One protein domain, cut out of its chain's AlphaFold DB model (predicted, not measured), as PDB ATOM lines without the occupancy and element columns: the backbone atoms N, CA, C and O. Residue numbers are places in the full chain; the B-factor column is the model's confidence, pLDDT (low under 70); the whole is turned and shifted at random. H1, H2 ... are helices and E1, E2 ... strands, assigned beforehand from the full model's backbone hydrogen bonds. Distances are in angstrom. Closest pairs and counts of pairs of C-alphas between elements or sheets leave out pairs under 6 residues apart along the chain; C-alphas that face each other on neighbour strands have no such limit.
ATOM      1  N   PRO A 132      26.337 -90.480  35.863       75.81
ATOM      2  CA  PRO A 132      27.453 -90.676  34.949       75.81
ATOM      3  C   PRO A 132      27.713 -92.158  34.664       75.81
ATOM      4  O   PRO A 132      27.472 -93.025  35.517       75.81
ATOM      5  N   GLN A 133      28.245 -92.455  33.479       77.69
ATOM      6  CA  GLN A 133      28.565 -93.816  33.040       77.69
ATOM      7  C   GLN A 133      29.549 -94.537  33.979       77.69
ATOM      8  O   GLN A 133      29.523 -95.765  34.086       77.69
ATOM      9  N   GLU A 134      30.381 -93.800  34.706       80.94
ATOM     10  CA  GLU A 134      31.308 -94.317  35.710       80.94
ATOM     11  C   GLU A 134      30.567 -95.056  36.828       80.94
ATOM     12  O   GLU A 134      30.973 -96.154  37.200       80.94
ATOM     13  N   THR A 135      29.431 -94.521  37.296       81.69
ATOM     14  CA  THR A 135      28.600 -95.156  38.340       81.69
ATOM     15  C   THR A 135      28.134 -96.538  37.888       81.69
ATOM     16  O   THR A 135      28.204 -97.511  38.636       81.69
ATOM     17  N   HIS A 136      27.711 -96.644  36.627       83.00
ATOM     18  CA  HIS A 136      27.320 -97.915  36.031       83.00
ATOM     19  C   HIS A 136      28.518 -98.856  35.872       83.00
ATOM     20  O   HIS A 136      28.428-100.027  36.222       83.00
ATOM     21  N   THR A 137      29.645 -98.352  35.372       88.25
ATOM     22  CA  THR A 137      30.853 -99.156  35.149       88.25
ATOM     23  C   THR A 137      31.369 -99.776  36.448       88.25
ATOM     24  O   THR A 137      31.653-100.967  36.478       88.25
ATOM     25  N   ILE A 138      31.405 -99.011  37.542       90.88
ATOM     26  CA  ILE A 138      31.846 -99.518  38.849       90.88
ATOM     27  C   ILE A 138      30.895-100.614  39.359       90.88
ATOM     28  O   ILE A 138      31.344-101.630  39.885       90.88
ATOM     29  N   GLN A 139      29.579-100.463  39.171       91.06
ATOM     30  CA  GLN A 139      28.627-101.529  39.499       91.06
ATOM     31  C   GLN A 139      28.831-102.781  38.637       91.06
ATOM     32  O   GLN A 139      28.776-103.892  39.162       91.06
ATOM     33  N   GLN A 140      29.087-102.617  37.335       91.44
ATOM     34  CA  GLN A 140      29.354-103.738  36.433       91.44
ATOM     35  C   GLN A 140      30.638-104.481  36.785       91.44
ATOM     36  O   GLN A 140      30.658-105.698  36.662       91.44
ATOM     37  N   ASP A 141      31.668-103.801  37.281       93.62
ATOM     38  CA  ASP A 141      32.882-104.469  37.755       93.62
ATOM     39  C   ASP A 141      32.597-105.407  38.927       93.62
ATOM     40  O   ASP A 141      33.026-106.559  38.919       93.62
ATOM     41  N   PHE A 142      31.816-104.955  39.914       94.38
ATOM     42  CA  PHE A 142      31.377-105.830  41.001       94.38
ATOM     43  C   PHE A 142      30.552-107.013  40.472       94.38
ATOM     44  O   PHE A 142      30.752-108.146  40.905       94.38
ATOM     45  N   ILE A 143      29.652-106.785  39.510       92.75
ATOM     46  CA  ILE A 143      28.866-107.864  38.888       92.75
ATOM     47  C   ILE A 143      29.778-108.840  38.130       92.75
ATOM     48  O   ILE A 143      29.589-110.051  38.227       92.75
ATOM     49  N   ALA A 144      30.776-108.351  37.400       91.38
ATOM     50  CA  ALA A 144      31.704-109.177  36.635       91.38
ATOM     51  C   ALA A 144      32.581-110.056  37.539       91.38
ATOM     52  O   ALA A 144      32.889-111.186  37.173       91.38
ATOM     53  N   LEU A 145      32.931-109.560  38.730       91.62
ATOM     54  CA  LEU A 145      33.689-110.299  39.743       91.62
ATOM     55  C   LEU A 145      32.826-111.238  40.599       91.62
ATOM     56  O   LEU A 145      33.361-112.040  41.365       91.62
ATOM     57  N   SER A 146      31.499-111.145  40.499       91.12
ATOM     58  CA  SER A 146      30.587-112.072  41.170       91.12
ATOM     59  C   SER A 146      30.489-113.407  40.423       91.12
ATOM     60  O   SER A 146      30.734-113.485  39.217       91.12
ATOM     61  N   SER A 147      30.112-114.466  41.141       85.38
ATOM     62  CA  SER A 147      29.930-115.801  40.571       85.38
ATOM     63  C   SER A 147      28.932-115.782  39.406       85.38
ATOM     64  O   SER A 147      28.040-114.925  39.367       85.38
ATOM     65  N   PRO A 148      29.007-116.750  38.477       79.88
ATOM     66  CA  PRO A 148      27.924-116.976  37.530       79.88
ATOM     67  C   PRO A 148      26.588-117.180  38.270       79.88
ATOM     68  O   PRO A 148      26.602-117.635  39.423       79.88
ATOM     69  N   PRO A 149      25.445-116.846  37.643       71.62
ATOM     70  CA  PRO A 149      24.143-117.250  38.157       71.62
ATOM     71  C   PRO A 149      24.125-118.775  38.291       71.62
ATOM     72  O   PRO A 149      24.562-119.476  37.381       71.62
ATOM     73  N   THR A 150      23.666-119.283  39.428       64.81
ATOM     74  CA  THR A 150      23.438-120.719  39.618       64.81
ATOM     75  C   THR A 150      21.990-121.034  39.273       64.81
ATOM     76  O   THR A 150      21.112-120.275  39.669       64.81
ATOM     77  N   ASP A 151      21.713-122.169  38.635       56.72
ATOM     78  CA  ASP A 151      20.370-122.532  38.143       56.72
ATOM     79  C   ASP A 151      19.261-122.558  39.222       56.72
ATOM     80  O   ASP A 151      18.078-122.539  38.899       56.72
ATOM     81  N   SER A 152      19.618-122.581  40.514       61.22
ATOM     82  CA  SER A 152      18.677-122.551  41.646       61.22
ATOM     83  C   SER A 152      18.400-121.155  42.225       61.22
ATOM     84  O   SER A 152      17.485-121.000  43.036       61.22
ATOM     85  N   SER A 153      19.163-120.131  41.835       62.12
ATOM     86  CA  SER A 153      18.901-118.741  42.207       62.12
ATOM     87  C   SER A 153      19.376-117.804  41.103       62.12
ATOM     88  O   SER A 153      20.576-117.738  40.850       62.12
ATOM     89  N   ASP A 154      18.475-116.987  40.549       75.94
ATOM     90  CA  ASP A 154      18.776-115.943  39.545       75.94
ATOM     91  C   ASP A 154      19.805-114.886  40.014       75.94
ATOM     92  O   ASP A 154      20.131-113.935  39.299       75.94
ATOM     93  N   PHE A 155      20.321-115.022  41.238       85.12
ATOM     94  CA  PHE A 155      21.288-114.130  41.844       85.12
ATOM     95  C   PHE A 155      22.715-114.657  41.747       85.12
ATOM     96  O   PHE A 155      23.019-115.807  42.062       85.12
ATOM     97  N   ARG A 156      23.620-113.741  41.416       90.56
ATOM     98  CA  ARG A 156      25.068-113.939  41.476       90.56
ATOM     99  C   ARG A 156      25.569-113.759  42.908       90.56
ATOM    100  O   ARG A 156      24.997-112.969  43.663       90.56
ATOM    101  N   ARG A 157      26.645-114.448  43.295       90.19
ATOM    102  CA  ARG A 157      27.234-114.361  44.643       90.19
ATOM    103  C   ARG A 157      28.540-113.587  44.622       90.19
ATOM    104  O   ARG A 157      29.366-113.790  43.739       90.19
ATOM    105  N   ILE A 158      28.745-112.713  45.599       92.50
ATOM    106  CA  ILE A 158      29.977-111.933  45.728       92.50
ATOM    107  C   ILE A 158      30.470-111.946  47.168       92.50
ATOM    108  O   ILE A 158      29.664-111.928  48.096       92.50
ATOM    109  N   ASN A 159      31.791-111.970  47.344       89.12
ATOM    110  CA  ASN A 159      32.408-111.823  48.655       89.12
ATOM    111  C   ASN A 159      32.260-110.375  49.145       89.12
ATOM    112  O   ASN A 159      32.629-109.436  48.440       89.12
ATOM    113  N   ASP A 160      31.731-110.212  50.353       83.38
ATOM    114  CA  ASP A 160      31.476-108.935  51.019       83.38
ATOM    115  C   ASP A 160      32.769-108.097  51.147       83.38
ATOM    116  O   ASP A 160      32.752-106.887  50.911       83.38
ATOM    117  N   GLY A 161      33.912-108.753  51.390       84.62
ATOM    118  CA  GLY A 161      35.229-108.118  51.509       84.62
ATOM    119  C   GLY A 161      35.893-107.747  50.178       84.62
ATOM    120  O   GLY A 161      37.029-107.264  50.174       84.62
ATOM    121  N   LEU A 162      35.229-107.979  49.040       87.75
ATOM    122  CA  LEU A 162      35.781-107.655  47.728       87.75
ATOM    123  C   LEU A 162      36.007-106.142  47.593       87.75
ATOM    124  O   LEU A 162      35.170-105.308  47.963       87.75
ATOM    125  N   ARG A 163      37.158-105.799  47.016       91.50
ATOM    126  CA  ARG A 163      37.547-104.429  46.695       91.50
ATOM    127  C   ARG A 163      37.914-104.338  45.228       91.50
ATOM    128  O   ARG A 163      38.527-105.256  44.689       91.50
ATOM    129  N   ILE A 164      37.554-103.222  44.614       93.25
ATOM    130  CA  ILE A 164      37.965-102.885  43.255       93.25
ATOM    131  C   ILE A 164      38.670-101.540  43.274       93.25
ATOM    132  O   ILE A 164      38.273-100.632  44.003       93.25
ATOM    133  N   GLU A 165      39.717-101.414  42.474       89.56
ATOM    134  CA  GLU A 165      40.414-100.155  42.270       89.56
ATOM    135  C   GLU A 165      40.051 -99.620  40.890       89.56
ATOM    136  O   GLU A 165      40.215-100.303  39.878       89.56
ATOM    137  N   ARG A 166      39.519 -98.398  40.841       86.56
ATOM    138  CA  ARG A 166      39.193 -97.741  39.578       86.56
ATOM    139  C   ARG A 166      39.336 -96.233  39.708       86.56
ATOM    140  O   ARG A 166      38.974 -95.654  40.727       86.56
ATOM    141  N   TYR A 167      39.854 -95.587  38.665       82.19
ATOM    142  CA  TYR A 167      40.058 -94.131  38.631       82.19
ATOM    143  C   TYR A 167      40.877 -93.596  39.824       82.19
ATOM    144  O   TYR A 167      40.632 -92.490  40.295       82.19
ATOM    145  N   GLY A 168      41.823 -94.392  40.339       81.56
ATOM    146  CA  GLY A 168      42.630 -94.031  41.510       81.56
ATOM    147  C   GLY A 168      41.850 -94.004  42.830       81.56
ATOM    148  O   GLY A 168      42.273 -93.348  43.775       81.56
ATOM    149  N   SER A 169      40.690 -94.662  42.903       86.06
ATOM    150  CA  SER A 169      39.905 -94.827  44.129       86.06
ATOM    151  C   SER A 169      39.609 -96.301  44.383       86.06
ATOM    152  O   SER A 169      39.354 -97.071  43.454       86.06
ATOM    153  N   ILE A 170      39.615 -96.685  45.659       90.25
ATOM    154  CA  ILE A 170      39.229 -98.025  46.104       90.25
ATOM    155  C   ILE A 170      37.737 -98.014  46.425       90.25
ATOM    156  O   ILE A 170      37.288 -97.201  47.234       90.25
ATOM    157  N   TYR A 171      36.989 -98.940  45.832       93.00
ATOM    158  CA  TYR A 171      35.576 -99.179  46.107       93.00
ATOM    159  C   TYR A 171      35.402-100.518  46.822       93.00
ATOM    160  O   TYR A 171      36.069-101.500  46.497       93.00
ATOM    161  N   SER A 172      34.472-100.582  47.771       93.56
ATOM    162  CA  SER A 172      34.156-101.794  48.530       93.56
ATOM    163  C   SER A 172      32.669-101.883  48.867       93.56
ATOM    164  O   SER A 172      31.984-100.865  48.966       93.56
ATOM    165  N   LEU A 173      32.162-103.103  49.051       92.44
ATOM    166  CA  LEU A 173      30.805-103.349  49.560       92.44
ATOM    167  C   LEU A 173      30.740-103.281  51.090       92.44
ATOM    168  O   LEU A 173      29.668-103.065  51.662       92.44
ATOM    169  N   GLU A 174      31.892-103.398  51.747       91.38
ATOM    170  CA  GLU A 174      32.056-103.187  53.176       91.38
ATOM    171  C   GLU A 174      32.488-101.759  53.490       91.38
ATOM    172  O   GLU A 174      33.092-101.048  52.681       91.38
ATOM    173  N   ARG A 175      32.162-101.325  54.709       88.12
ATOM    174  CA  ARG A 175      32.513 -99.988  55.168       88.12
ATOM    175  C   ARG A 175      34.031 -99.860  55.236       88.12
ATOM    176  O   ARG A 175      34.682-100.555  56.006       88.12
ATOM    177  N   LEU A 176      34.566 -98.921  54.465       86.12
ATOM    178  CA  LEU A 176      35.976 -98.559  54.521       86.12
ATOM    179  C   LEU A 176      36.264 -97.689  55.747       86.12
ATOM    180  O   LEU A 176      35.412 -96.915  56.193       86.12
ATOM    181  N   SER A 177      37.490 -97.806  56.245       83.19
ATOM    182  CA  SER A 177      38.095 -96.844  57.163       83.19
ATOM    183  C   SER A 177      39.050 -95.957  56.360       83.19
ATOM    184  O   SER A 177      39.706 -96.486  55.460       83.19
ATOM    185  N   PRO A 178      39.132 -94.643  56.645       79.00
ATOM    186  CA  PRO A 178      40.170 -93.793  56.065       79.00
ATOM    187  C   PRO A 178      41.542 -94.398  56.363       79.00
ATOM    188  O   PRO A 178      41.778 -94.813  57.500       79.00
ATOM    189  N   ILE A 179      42.406 -94.482  55.353       76.31
ATOM    190  CA  ILE A 179      43.775 -94.974  55.534       76.31
ATOM    191  C   ILE A 179      44.638 -93.805  56.009       76.31
ATOM    192  O   ILE A 179      45.386 -93.943  56.975       76.31
ATOM    193  N   ASP A 180      44.426 -92.637  55.402       74.81
ATOM    194  CA  ASP A 180      45.100 -91.396  55.762       74.81
ATOM    195  C   ASP A 180      44.158 -90.391  56.435       74.81
ATOM    196  O   ASP A 180      42.961 -90.303  56.141       74.81
ATOM    197  N   ALA A 181      44.722 -89.533  57.291       75.00
ATOM    198  CA  ALA A 181      43.991 -88.433  57.930       75.00
ATOM    199  C   ALA A 181      43.418 -87.412  56.926       75.00
ATOM    200  O   ALA A 181      42.579 -86.593  57.297       75.00
ATOM    201  N   ASN A 182      43.869 -87.451  55.665       81.62
ATOM    202  CA  ASN A 182      43.425 -86.555  54.601       81.62
ATOM    203  C   ASN A 182      42.352 -87.166  53.679       81.62
ATOM    204  O   ASN A 182      42.041 -86.607  52.624       81.62
ATOM    205  N   GLU A 183      41.780 -88.306  54.061       84.69
ATOM    206  CA  GLU A 183      40.736 -88.993  53.308       84.69
ATOM    207  C   GLU A 183      39.391 -88.956  54.030       84.69
ATOM    208  O   GLU A 183      39.288 -88.843  55.252       84.69
ATOM    209  N   ARG A 184      38.320 -89.096  53.253       84.31
ATOM    210  CA  ARG A 184      36.962 -89.271  53.755       84.31
ATOM    211  C   ARG A 184      36.298 -90.461  53.090       84.31
ATOM    212  O   ARG A 184      36.451 -90.686  51.891       84.31
ATOM    213  N   VAL A 185      35.492 -91.173  53.868       87.44
ATOM    214  CA  VAL A 185      34.673 -92.272  53.357       87.44
ATOM    215  C   VAL A 185      33.427 -91.689  52.706       87.44
ATOM    216  O   VAL A 185      32.548 -91.137  53.370       87.44
ATOM    217  N   CYS A 186      33.353 -91.829  51.394       86.56
ATOM    218  CA  CYS A 186      32.149 -91.621  50.623       86.56
ATOM    219  C   CYS A 186      31.317 -92.900  50.600       86.56
ATOM    220  O   CYS A 186      31.828 -94.019  50.607       86.56
ATOM    221  N   VAL A 187      30.004 -92.716  50.580       87.38
ATOM    222  CA  VAL A 187      29.035 -93.803  50.492       87.38
ATOM    223  C   VAL A 187      28.192 -93.533  49.260       87.38
ATOM    224  O   VAL A 187      27.806 -92.396  49.032       87.38
ATOM    225  N   TYR A 188      27.898 -94.556  48.475       85.00
ATOM    226  CA  TYR A 188      26.860 -94.536  47.455       85.00
ATOM    227  C   TYR A 188      25.808 -95.562  47.856       85.00
ATOM    228  O   TYR A 188      26.100 -96.751  47.944       85.00
ATOM    229  N   ARG A 189      24.594 -95.110  48.182       82.62
ATOM    230  CA  ARG A 189      23.512 -96.010  48.609       82.62
ATOM    231  C   ARG A 189      22.794 -96.570  47.392       82.62
ATOM    232  O   ARG A 189      22.202 -95.797  46.647       82.62
ATOM    233  N   LEU A 190      22.784 -97.893  47.275       82.38
ATOM    234  CA  LEU A 190      22.146 -98.603  46.176       82.38
ATOM    235  C   LEU A 190      20.623 -98.603  46.351       82.38
ATOM    236  O   LEU A 190      20.082 -99.045  47.371       82.38
ATOM    237  N   SER A 191      19.927 -98.117  45.336       76.25
ATOM    238  CA  SER A 191      18.482 -98.200  45.156       76.25
ATOM    239  C   SER A 191      18.063 -99.550  44.577       76.25
ATOM    240  O   SER A 191      18.896-100.345  44.148       76.25
ATOM    241  N   ASP A 192      16.759 -99.815  44.566       75.75
ATOM    242  CA  ASP A 192      16.211-101.032  43.959       75.75
ATOM    243  C   ASP A 192      16.376-101.058  42.428       75.75
ATOM    244  O   ASP A 192      16.263-102.121  41.827       75.75
ATOM    245  N   GLU A 193      16.711 -99.924  41.804       74.88
ATOM    246  CA  GLU A 193      16.963 -99.829  40.361       74.88
ATOM    247  C   GLU A 193      18.428-100.107  39.986       74.88
ATOM    248  O   GLU A 193      18.724-100.479  38.845       74.88
ATOM    249  N   ASP A 194      19.355 -99.998  40.942       81.00
ATOM    250  CA  ASP A 194      20.779-100.245  40.711       81.00
ATOM    251  C   ASP A 194      21.021-101.717  40.341       81.00
ATOM    252  O   ASP A 194      20.575-102.642  41.033       81.00
ATOM    253  N   SER A 195      21.729-101.945  39.228       86.00
ATOM    254  CA  SER A 195      21.928-103.285  38.663       86.00
ATOM    255  C   SER A 195      22.602-104.210  39.666       86.00
ATOM    256  O   SER A 195      22.147-105.339  39.846       86.00
ATOM    257  N   LEU A 196      23.605-103.706  40.390       89.62
ATOM    258  CA  LEU A 196      24.333-104.481  41.389       89.62
ATOM    259  C   LEU A 196      23.407-105.010  42.491       89.62
ATOM    260  O   LEU A 196      23.499-106.172  42.882       89.62
ATOM    261  N   ARG A 197      22.481-104.180  42.985       89.00
ATOM    262  CA  ARG A 197      21.554-104.583  44.051       89.00
ATOM    263  C   ARG A 197      20.492-105.562  43.551       89.00
ATOM    264  O   ARG A 197      20.055-106.422  44.318       89.00
ATOM    265  N   ARG A 198      20.090-105.472  42.281       86.75
ATOM    266  CA  ARG A 198      19.120-106.398  41.681       86.75
ATOM    267  C   ARG A 198      19.707-107.777  41.418       86.75
ATOM    268  O   ARG A 198      19.044-108.761  41.726       86.75
ATOM    269  N   THR A 199      20.930-107.851  40.900       89.75
ATOM    270  CA  THR A 199      21.494-109.101  40.368       89.75
ATOM    271  C   THR A 199      22.428-109.826  41.331       89.75
ATOM    272  O   THR A 199      22.585-111.039  41.213       89.75
ATOM    273  N   VAL A 200      23.036-109.123  42.292       91.50
ATOM    274  CA  VAL A 200      24.062-109.699  43.171       91.50
ATOM    275  C   VAL A 200      23.561-109.836  44.604       91.50
ATOM    276  O   VAL A 200      22.836-108.991  45.142       91.50
ATOM    277  N   ARG A 201      23.965-110.924  45.250       92.31
ATOM    278  CA  ARG A 201      23.814-111.166  46.680       92.31
ATOM    279  C   ARG A 201      25.186-111.380  47.301       92.31
ATOM    280  O   ARG A 201      26.065-112.004  46.713       92.31
ATOM    281  N   LEU A 202      25.333-110.852  48.504       91.12
ATOM    282  CA  LEU A 202      26.453-111.133  49.386       91.12
ATOM    283  C   LEU A 202      26.462-112.621  49.770       91.12
ATOM    284  O   LEU A 202      25.444-113.312  49.615       91.12
ATOM    285  N   ILE A 203      27.578-113.113  50.312       86.62
ATOM    286  CA  ILE A 203      27.656-114.493  50.836       86.62
ATOM    287  C   ILE A 203      26.617-114.687  51.949       86.62
ATOM    288  O   ILE A 203      25.993-115.737  52.053       86.62
ATOM    289  N   SER A 204      26.342-113.625  52.709       85.38
ATOM    290  CA  SER A 204      25.288-113.552  53.727       85.38
ATOM    291  C   SER A 204      23.844-113.563  53.184       85.38
ATOM    292  O   SER A 204      22.908-113.282  53.931       85.38
ATOM    293  N   GLU A 205      23.652-113.812  51.886       85.06
ATOM    294  CA  GLU A 205      22.381-113.782  51.138       85.06
ATOM    295  C   GLU A 205      21.660-112.432  51.081       85.06
ATOM    296  O   GLU A 205      20.606-112.289  50.458       85.06
ATOM    297  N   ARG A 206      22.238-111.394  51.680       90.00
ATOM    298  CA  ARG A 206      21.681-110.043  51.648       90.00
ATOM    299  C   ARG A 206      22.055-109.347  50.344       90.00
ATOM    300  O   ARG A 206      23.141-109.534  49.803       90.00
ATOM    301  N   ALA A 207      21.164-108.498  49.843       90.31
ATOM    302  CA  ALA A 207      21.505-107.605  48.742       90.31
ATOM    303  C   ALA A 207      22.476-106.508  49.230       90.31
ATOM    304  O   ALA A 207      22.274-105.976  50.333       90.31
ATOM    305  N   PRO A 208      23.493-106.131  48.432       91.06
ATOM    306  CA  PRO A 208      24.381-105.029  48.776       91.06
ATOM    307  C   PRO A 208      23.570-103.735  48.899       91.06
ATOM    308  O   PRO A 208      22.717-103.421  48.066       91.06
ATOM    309  N   ARG A 209      23.801-102.991  49.984       87.81
ATOM    310  CA  ARG A 209      23.034-101.773  50.310       87.81
ATOM    311  C   ARG A 209      23.757-100.492  49.921       87.81
ATOM    312  O   ARG A 209      23.117 -99.456  49.741       87.81
ATOM    313  N   ALA A 210      25.077-100.543  49.850       89.19
ATOM    314  CA  ALA A 210      25.903 -99.402  49.524       89.19
ATOM    315  C   ALA A 210      27.245 -99.850  48.953       89.19
ATOM    316  O   ALA A 210      27.662-100.986  49.162       89.19
ATOM    317  N   ILE A 211      27.904 -98.920  48.275       90.56
ATOM    318  CA  ILE A 211      29.297 -99.017  47.865       90.56
ATOM    319  C   ILE A 211      30.044 -97.892  48.574       90.56
ATOM    320  O   ILE A 211      29.620 -96.736  48.543       90.56
ATOM    321  N   TYR A 212      31.132 -98.236  49.242       90.88
ATOM    322  CA  TYR A 212      31.989 -97.319  49.973       90.88
ATOM    323  C   TYR A 212      33.229 -97.041  49.149       90.88
ATOM    324  O   TYR A 212      33.782 -97.958  48.549       90.88
ATOM    325  N   PHE A 213      33.669 -95.792  49.129       90.81
ATOM    326  CA  PHE A 213      34.891 -95.405  48.441       90.81
ATOM    327  C   PHE A 213      35.577 -94.258  49.161       90.81
ATOM    328  O   PHE A 213      34.930 -93.486  49.870       90.81
ATOM    329  N   LEU A 214      36.892 -94.174  49.019       88.19
ATOM    330  CA  LEU A 214      37.684 -93.121  49.643       88.19
ATOM    331  C   LEU A 214      37.855 -91.960  48.672       88.19
ATOM    332  O   LEU A 214      38.115 -92.160  47.488       88.19
ATOM    333  N   CYS A 215      37.705 -90.749  49.197       86.56
ATOM    334  CA  CYS A 215      38.016 -89.526  48.477       86.56
ATOM    335  C   CYS A 215      38.948 -88.640  49.304       86.56
ATOM    336  O   CYS A 215      38.822 -88.611  50.531       86.56
ATOM    337  N   PRO A 216      39.802 -87.828  48.659       85.19
ATOM    338  CA  PRO A 216      40.535 -86.770  49.346       85.19
ATOM    339  C   PRO A 216      39.581 -85.800  50.058       85.19
ATOM    340  O   PRO A 216      38.534 -85.448  49.503       85.19
ATOM    341  N   LEU A 217      39.948 -85.293  51.237       81.25
ATOM    342  CA  LEU A 217      39.175 -84.265  51.957       81.25
ATOM    343  C   LEU A 217      38.967 -82.986  51.130       81.25
ATOM    344  O   LEU A 217      37.939 -82.320  51.266       81.25
ATOM    345  N   SER A 218      39.904 -82.678  50.231       79.69
ATOM    346  CA  SER A 218      39.835 -81.566  49.274       79.69
ATOM    347  C   SER A 218      38.813 -81.767  48.147       79.69
ATOM    348  O   SER A 218      38.638 -80.886  47.304       79.69
ATOM    349  N   SER A 219      38.131 -82.910  48.107       79.81
ATOM    350  CA  SER A 219      37.122 -83.248  47.109       79.81
ATOM    351  C   SER A 219      35.773 -83.536  47.768       79.81
ATOM    352  O   SER A 219      35.690 -83.882  48.948       79.81
ATOM    353  N   LYS A 220      34.692 -83.399  47.001       78.06
ATOM    354  CA  LYS A 220      33.337 -83.782  47.392       78.06
ATOM    355  C   LYS A 220      32.948 -85.140  46.799       78.06
ATOM    356  O   LYS A 220      33.241 -85.443  45.648       78.06
ATOM    357  N   CYS A 221      32.226 -85.933  47.585       78.94
ATOM    358  CA  CYS A 221      31.600 -87.178  47.155       78.94
ATOM    359  C   CYS A 221      30.453 -86.825  46.209       78.94
ATOM    360  O   CYS A 221      29.530 -86.114  46.606       78.94
ATOM    361  N   CYS A 222      30.500 -87.320  44.983       76.56
ATOM    362  CA  CYS A 222      29.469 -87.095  43.985       76.56
ATOM    363  C   CYS A 222      29.153 -88.448  43.353       76.56
ATOM    364  O   CYS A 222      29.995 -88.980  42.641       76.56
ATOM    365  N   GLN A 223      27.990 -89.039  43.645       80.69
ATOM    366  CA  GLN A 223      27.666 -90.406  43.217       80.69
ATOM    367  C   GLN A 223      28.753 -91.402  43.645       80.69
ATOM    368  O   GLN A 223      28.980 -91.585  44.841       80.69
ATOM    369  N   MET A 224      29.445 -92.001  42.675       82.12
ATOM    370  CA  MET A 224      30.573 -92.909  42.855       82.12
ATOM    371  C   MET A 224      31.900 -92.292  42.388       82.12
ATOM    372  O   MET A 224      32.781 -93.012  41.941       82.12
ATOM    373  N   LYS A 225      32.042 -90.962  42.438       82.88
ATOM    374  CA  LYS A 225      33.286 -90.262  42.095       82.88
ATOM    375  C   LYS A 225      33.670 -89.195  43.117       82.88
ATOM    376  O   LYS A 225      32.823 -88.618  43.809       82.88
ATOM    377  N   CYS A 226      34.961 -88.893  43.157       81.94
ATOM    378  CA  CYS A 226      35.517 -87.763  43.891       81.94
ATOM    379  C   CYS A 226      35.552 -86.542  42.970       81.94
ATOM    380  O   CYS A 226      36.366 -86.461  42.053       81.94
ATOM    381  N   ALA A 227      34.656 -85.583  43.183       76.94
ATOM    382  CA  ALA A 227      34.669 -84.328  42.443       76.94
ATOM    383  C   ALA A 227      35.549 -83.314  43.184       76.94
ATOM    384  O   ALA A 227      35.307 -83.031  44.353       76.94
ATOM    385  N   SER A 228      36.566 -82.754  42.528       70.50
ATOM    386  CA  SER A 228      37.417 -81.719  43.134       70.50
ATOM    387  C   SER A 228      36.584 -80.533  43.642       70.50
ATOM    388  O   SER A 228      35.669 -80.081  42.949       70.50
ATOM    389  N   ASN A 229      36.909 -79.997  44.828       59.16
ATOM    390  CA  ASN A 229      36.308 -78.744  45.305       59.16
ATOM    391  C   ASN A 229      36.724 -77.545  44.429       59.16
ATOM    392  O   ASN A 229      35.993 -76.561  44.359       59.16
ATOM    393  N   ASN A 230      37.853 -77.654  43.714       41.41
ATOM    394  CA  ASN A 230      38.422 -76.618  42.848       41.41
ATOM    395  C   ASN A 230      37.983 -76.755  41.381       41.41
ATOM    396  O   ASN A 230      38.747 -76.437  40.467       41.41
ATOM    397  N   SER A 231      36.743 -77.170  41.109       40.03
ATOM    398  CA  SER A 231      36.156 -77.092  39.759       40.03
ATOM    399  C   SER A 231      35.896 -75.641  39.289       40.03
ATOM    400  O   SER A 231      34.925 -75.376  38.586       40.03
TER     401      SER A 231
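This is residues 132 to 231 of the 322 residues of the protein "CX domain-containing protein" of Ascaris lumbricoides (UniProt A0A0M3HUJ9). An elongated body has a strongly twisted four-stranded sheet, E2, E3, E6 and E4, in its middle, with the helix H1 running slantwise over the E2 and E3 part of it. Towards one end of the long axis the small hairpin of E7 and E8 folds back to face the sheet as a short two-stranded sandwich partner; towards the other end the short parallel pair E1 and E5 sits with the small helix H2 and the last residues of H1. The printed part has 100 residues, with two named helices and eight named strands in the order H1, E1, E2, E3, E4, H2, E5, E6, E7, E8. The large sheet has the order E2, E3, E6, E4 and is antiparallel throughout, and the class is mixed, helices and strands. The whole is compact, with a radius of gyration of the C-alphas of 14.0 A, and spans 49 by 26 by 19 A.

In the largest sheet, E6, residues 210 to 216, and E3, residues 169 to 172, are inner strands, while E2, residues 163 to 166, and E4, residues 183 to 189, are edge strands. E6 and E4 are antiparallel at 153 degrees, with N 186 and O 213 2.7 A apart, within hydrogen-bond range. E3 and E6 are antiparallel at 156 degrees, with N 172 and O 212 at 2.8 A. E2 and E3 form a hairpin, with N 171 and O 164 at 2.8 A. H1, residues 133 to 145, is on this sheet at a height of 8.6 A, and with the sheet it makes two layers, a helix on one face of a sheet. It lies over E3 and, only just, over E2, on which 3 of its C-alphas fall; on the local plane it runs slantwise to the strands, at 54 degrees to E3. The closest C-alphas of H1 and E2 are those of Phe 142 and Ile 164, 7.6 A apart. E7, residues 219 to 222, and E8, residues 225 to 228, form a hairpin, with N 220 and O 227 at 2.7 A. Their sheet and the large one make a sandwich, two sheets face to face, 9.2 A centre to centre where they face each other; the closest C-alphas of E6 and E8 are those of Cys 215 and Cys 226, 5.5 A apart. H2, residues 195 to 199, touches H1 through residues 139 to 143 of H1 alone, closest at the C-alphas of Gln 139 and Leu 196, 5.5 A. E1, residues 156 to 158, and E5, residues 200 to 202, are parallel neighbours at 40 degrees, with N 201 and O 156 at 2.8 A. In H1 and H2 every O i to N i+4 pair is within hydrogen-bond range.

E4 and E6, the longest strands by residues, measure 19.2 A and 19.3 A from first to last C-alpha; C-alpha 210, where E6 begins, is at (25.903, -99.402, 49.524). H1 measures 18.5 A and begins with C-alpha 133 at (28.565, -93.816, 33.040). E2 measures 9.9 A, E3 10.0 A, E7 9.1 A, E1 and E5 6.8 A each, and H2 6.1 A. E8, 9.5 A long, ends with C-alpha 228 at (37.417, -81.719, 43.134).

The two C-alphas farthest apart are those of Ser 152 and Asn 230, 50.0 A. The printed part runs from residue 132 to 231 and has no cut. No link is long; H1 to E1 and E3 to E4, with 10 residues each, are short. The mean pLDDT of the printed part is 83.2, and it is under 70 in residues 150 to 153 and 229 to 231.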